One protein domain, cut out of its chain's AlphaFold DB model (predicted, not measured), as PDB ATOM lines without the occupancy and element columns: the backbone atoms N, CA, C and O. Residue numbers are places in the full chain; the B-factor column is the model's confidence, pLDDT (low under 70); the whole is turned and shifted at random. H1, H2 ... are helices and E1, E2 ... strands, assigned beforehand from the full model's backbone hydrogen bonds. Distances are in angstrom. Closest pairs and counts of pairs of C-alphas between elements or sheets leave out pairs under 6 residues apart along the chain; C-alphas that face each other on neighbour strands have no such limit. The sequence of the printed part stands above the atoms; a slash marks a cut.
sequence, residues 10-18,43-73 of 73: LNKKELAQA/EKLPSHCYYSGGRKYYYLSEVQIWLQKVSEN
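What this domain is: This is residues 10 to 18 and 43 to 73 of the 73 residues of an uncharacterized protein of Lactobacillus sp. ESL0233 (UniProt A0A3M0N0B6). A loop, residues 43 to 55, folds back beside the short strand E1, which leads at once into the longest helix, H2; the small helix H1 sits at E1's other side, cut off from the rest. Printed are 40 residues with H1, E1 and H2 in that order, mostly helix. The whole is flat, 32 by 23 by 11 A, and only just loose, close to compact, with a radius of gyration of the C-alphas of 11.1 A.

Where its parts are: Find C-alpha 12 at (39.760, 53.018, 150.469), where H1, residues 12 to 18, begins. E1 is residues 56 to 59, 10.5 A long. H2, residues 60 to 71, runs 16.3 A to C-alpha 71 at (50.105, 45.550, 134.304).

How they stand to each other: Look at Lys 12 and Tyr 57, the closest C-alphas of H1 and E1, 7.1 A apart. H1 and H2 are close but not clearly touching, C-alphas 15 and 60 being closest at 6.6 A, and about perpendicular at 86 degrees. E1 and H2 meet only through their tight link. E1 pairs with no named strand, but residues 48 to 49 pair antiparallel with its residues 56 to 57. In H1 and H2 every O i to N i+4 pair is within hydrogen-bond range.

The domain as a whole: C-alphas 51 and 72 are farthest apart, 32.8 A. Residues 19 to 42 are not printed; C-alphas 18 and 43 stand 22.3 A apart across this cut. In this model, pLDDT is under 70 at residue 73.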
ATOM      1  N   LEU A  10      43.644  59.715 150.151       89.12
ATOM      2  CA  LEU A  10      42.404  58.994 149.906       89.12
ATOM      3  C   LEU A  10      42.292  57.799 150.842       89.12
ATOM      4  O   LEU A  10      43.210  56.989 151.000       89.12
ATOM      5  N   ASN A  11      41.122  57.652 151.446       88.88
ATOM      6  CA  ASN A  11      40.737  56.400 152.070       88.88
ATOM      7  C   ASN A  11      40.352  55.361 150.992       88.88
ATOM      8  O   ASN A  11      40.249  55.655 149.804       88.88
ATOM      9  N   LYS A  12      40.107  54.112 151.399       86.94
ATOM     10  CA  LYS A  12      39.760  53.018 150.469       86.94
ATOM     11  C   LYS A  12      38.529  53.308 149.597       86.94
ATOM     12  O   LYS A  12      38.473  52.843 148.463       86.94
ATOM     13  N   LYS A  13      37.527  54.001 150.146       88.94
ATOM     14  CA  LYS A  13      36.280  54.313 149.434       88.94
ATOM     15  C   LYS A  13      36.502  55.439 148.434       88.94
ATOM     16  O   LYS A  13      36.114  55.302 147.282       88.94
ATOM     17  N   GLU A  14      37.181  56.493 148.869       89.94
ATOM     18  CA  GLU A  14      37.546  57.638 148.039       89.94
ATOM     19  C   GLU A  14      38.479  57.230 146.898       89.94
ATOM     20  O   GLU A  14      38.284  57.671 145.774       89.94
ATOM     21  N   LEU A  15      39.436  56.332 147.151       89.88
ATOM     22  CA  LEU A  15      40.311  55.781 146.115       89.88
ATOM     23  C   LEU A  15      39.510  55.023 145.050       89.88
ATOM     24  O   LEU A  15      39.756  55.186 143.860       89.88
ATOM     25  N   ALA A  16      38.534  54.216 145.470       90.19
ATOM     26  CA  ALA A  16      37.670  53.495 144.542       90.19
ATOM     27  C   ALA A  16      36.811  54.447 143.706       90.19
ATOM     28  O   ALA A  16      36.772  54.311 142.488       90.19
ATOM     29  N   GLN A  17      36.202  55.448 144.347       90.31
ATOM     30  CA  GLN A  17      35.429  56.478 143.656       90.31
ATOM     31  C   GLN A  17      36.283  57.269 142.663       90.31
ATOM     32  O   GLN A  17      35.854  57.484 141.536       90.31
ATOM     33  N   ALA A  18      37.499  57.652 143.050       88.19
ATOM     34  CA  ALA A  18      38.401  58.405 142.188       88.19
ATOM     35  C   ALA A  18      38.882  57.592 140.971       88.19
ATOM     36  O   ALA A  18      39.179  58.166 139.930       88.19
ATOM     37  N   GLU A  43      57.639  46.016 143.550       85.75
ATOM     38  CA  GLU A  43      57.349  46.848 144.715       85.75
ATOM     39  C   GLU A  43      55.974  46.521 145.322       85.75
ATOM     40  O   GLU A  43      55.019  46.121 144.645       85.75
ATOM     41  N   LYS A  44      55.859  46.686 146.643       88.25
ATOM     42  CA  LYS A  44      54.592  46.473 147.352       88.25
ATOM     43  C   LYS A  44      53.615  47.601 147.022       88.25
ATOM     44  O   LYS A  44      54.028  48.719 146.748       88.25
ATOM     45  N   LEU A  45      52.319  47.302 147.142       87.25
ATOM     46  CA  LEU A  45      51.261  48.304 147.036       87.25
ATOM     47  C   LEU A  45      51.572  49.501 147.961       87.25
ATOM     48  O   LEU A  45      51.677  49.275 149.176       87.25
ATOM     49  N   PRO A  46      51.670  50.732 147.430       87.75
ATOM     50  CA  PRO A  46      51.894  51.924 148.234       87.75
ATOM     51  C   PRO A  46      50.716  52.131 149.186       87.75
ATOM     52  O   PRO A  46      49.567  52.282 148.772       87.75
ATOM     53  N   SER A  47      50.981  52.048 150.489       89.12
ATOM     54  CA  SER A  47      49.985  52.270 151.535       89.12
ATOM     55  C   SER A  47      50.636  52.978 152.708       89.12
ATOM     56  O   SER A  47      51.642  52.487 153.222       89.12
ATOM     57  N   HIS A  48      50.024  54.061 153.168       89.69
ATOM     58  CA  HIS A  48      50.588  54.936 154.192       89.69
ATOM     59  C   HIS A  48      49.750  54.915 155.469       89.69
ATOM     60  O   HIS A  48      48.545  54.653 155.430       89.69
ATOM     61  N   CYS A  49      50.373  55.197 156.612       87.88
ATOM     62  CA  CYS A  49      49.690  55.403 157.889       87.88
ATOM     63  C   CYS A  49      50.406  56.481 158.709       87.88
ATOM     64  O   CYS A  49      51.628  56.573 158.668       87.88
ATOM     65  N   TYR A  50      49.655  57.264 159.487       79.69
ATOM     66  CA  TYR A  50      50.228  58.317 160.339       79.69
ATOM     67  C   TYR A  50      51.014  57.775 161.542       79.69
ATOM     68  O   TYR A  50      51.958  58.409 161.995       79.69
ATOM     69  N   TYR A  51      50.612  56.621 162.071       81.12
ATOM     70  CA  TYR A  51      51.238  55.952 163.210       81.12
ATOM     71  C   TYR A  51      51.043  54.437 163.092       81.12
ATOM     72  O   TYR A  51      50.183  53.967 162.337       81.12
ATOM     73  N   SER A  52      51.831  53.670 163.849       74.38
ATOM     74  CA  SER A  52      51.739  52.205 163.907       74.38
ATOM     75  C   SER A  52      50.310  51.748 164.241       74.38
ATOM     76  O   SER A  52      49.762  52.115 165.274       74.38
ATOM     77  N   GLY A  53      49.686  50.972 163.348       76.81
ATOM     78  CA  GLY A  53      48.313  50.473 163.525       76.81
ATOM     79  C   GLY A  53      47.195  51.458 163.155       76.81
ATOM     80  O   GLY A  53      46.021  51.098 163.232       76.81
ATOM     81  N   GLY A  54      47.527  52.674 162.710       83.25
ATOM     82  CA  GLY A  54      46.549  53.684 162.306       83.25
ATOM     83  C   GLY A  54      45.796  53.358 161.010       83.25
ATOM     84  O   GLY A  54      46.129  52.438 160.255       83.25
ATOM     85  N   ARG A  55      44.760  54.159 160.716       83.94
ATOM     86  CA  ARG A  55      43.997  54.044 159.463       83.94
ATOM     87  C   ARG A  55      44.913  54.270 158.260       83.94
ATOM     88  O   ARG A  55      45.642  55.259 158.201       83.94
ATOM     89  N   LYS A  56      44.830  53.356 157.293       88.00
ATOM     90  CA  LYS A  56      45.608  53.439 156.058       88.00
ATOM     91  C   LYS A  56      44.997  54.439 155.088       88.00
ATOM     92  O   LYS A  56      43.780  54.422 154.882       88.00
ATOM     93  N   TYR A  57      45.853  55.236 154.468       90.75
ATOM     94  CA  TYR A  57      45.510  56.113 153.356       90.75
ATOM     95  C   TYR A  57      46.413  55.830 152.153       90.75
ATOM     96  O   TYR A  57      47.444  55.159 152.263       90.75
ATOM     97  N   TYR A  58      45.973  56.308 150.996       90.56
ATOM     98  CA  TYR A  58      46.568  56.048 149.694       90.56
ATOM     99  C   TYR A  58      46.644  57.353 148.909       90.56
ATOM    100  O   TYR A  58      45.745  58.188 149.023       90.56
ATOM    101  N   TYR A  59      47.684  57.502 148.099       91.19
ATOM    102  CA  TYR A  59      47.747  58.548 147.087       91.19
ATOM    103  C   TYR A  59      47.337  57.961 145.738       91.19
ATOM    104  O   TYR A  59      47.726  56.847 145.387       91.19
ATOM    105  N   LEU A  60      46.487  58.683 145.006       89.25
ATOM    106  CA  LEU A  60      45.924  58.204 143.740       89.25
ATOM    107  C   LEU A  60      47.012  57.930 142.696       89.25
ATOM    108  O   LEU A  60      47.026  56.864 142.087       89.25
ATOM    109  N   SER A  61      47.924  58.882 142.540       88.50
ATOM    110  CA  SER A  61      49.085  58.841 141.648       88.50
ATOM    111  C   SER A  61      49.966  57.619 141.905       88.50
ATOM    112  O   SER A  61      50.215  56.843 140.989       88.50
ATOM    113  N   GLU A  62      50.381  57.393 143.154       89.75
ATOM    114  CA  GLU A  62      51.209  56.243 143.526       89.75
ATOM    115  C   GLU A  62      50.521  54.920 143.180       89.75
ATOM    116  O   GLU A  62      51.148  54.009 142.637       89.75
ATOM    117  N   VAL A  63      49.221  54.807 143.472       89.19
ATOM    118  CA  VAL A  63      48.447  53.599 143.166       89.19
ATOM    119  C   VAL A  63      48.310  53.402 141.656       89.19
ATOM    120  O   VAL A  63      48.424  52.267 141.199       89.19
ATOM    121  N   GLN A  64      48.098  54.468 140.878       88.38
ATOM    122  CA  GLN A  64      48.029  54.398 139.415       88.38
ATOM    123  C   GLN A  64      49.365  53.976 138.800       88.38
ATOM    124  O   GLN A  64      49.392  53.027 138.020       88.38
ATOM    125  N   ILE A  65      50.469  54.611 139.203       89.12
ATOM    126  CA  ILE A  65      51.820  54.261 138.743       89.12
ATOM    127  C   ILE A  65      52.131  52.803 139.093       89.12
ATOM    128  O   ILE A  65      52.639  52.051 138.264       89.12
ATOM    129  N   TRP A  66      51.802  52.375 140.313       90.81
ATOM    130  CA  TRP A  66      52.012  50.993 140.735       90.81
ATOM    131  C   TRP A  66      51.172  50.004 139.921       90.81
ATOM    132  O   TRP A  66      51.694  48.987 139.474       90.81
ATOM    133  N   LEU A  67      49.889  50.298 139.690       88.19
ATOM    134  CA  LEU A  67      49.023  49.461 138.858       88.19
ATOM    135  C   LEU A  67      49.549  49.345 137.427       88.19
ATOM    136  O   LEU A  67      49.547  48.246 136.880       88.19
ATOM    137  N   GLN A  68      50.041  50.444 136.857       88.06
ATOM    138  CA  GLN A  68      50.660  50.449 135.537       88.06
ATOM    139  C   GLN A  68      51.902  49.545 135.503       88.06
ATOM    140  O   GLN A  68      51.952  48.622 134.695       88.06
ATOM    141  N   LYS A  69      52.832  49.698 136.461       86.56
ATOM    142  CA  LYS A  69      54.020  48.827 136.590       86.56
ATOM    143  C   LYS A  69      53.668  47.339 136.719       86.56
ATOM    144  O   LYS A  69      54.411  46.485 136.243       86.56
ATOM    145  N   VAL A  70      52.576  47.013 137.415       87.06
ATOM    146  CA  VAL A  70      52.120  45.623 137.586       87.06
ATOM    147  C   VAL A  70      51.427  45.091 136.333       87.06
ATOM    148  O   VAL A  70      51.462  43.889 136.114       87.06
ATOM    149  N   SER A  71      50.787  45.950 135.538       82.12
ATOM    150  CA  SER A  71      50.105  45.550 134.304       82.12
ATOM    151  C   SER A  71      51.048  45.416 133.107       82.12
ATOM    152  O   SER A  71      50.713  44.697 132.171       82.12
ATOM    153  N   GLU A  72      52.172  46.133 133.104       79.88
ATOM    154  CA  GLU A  72      53.180  46.092 132.034       79.88
ATOM    155  C   GLU A  72      54.130  44.877 132.130       79.88
ATOM    156  O   GLU A  72      54.912  44.658 131.208       79.88
ATOM    157  N   ASN A  73      54.058  44.077 133.205       64.25
ATOM    158  CA  ASN A  73      54.851  42.851 133.411       64.25
ATOM    159  C   ASN A  73      53.977  41.593 133.472       64.25
ATOM    160  O   ASN A  73      54.456  40.525 133.028       64.25
TER     161      ASN A  73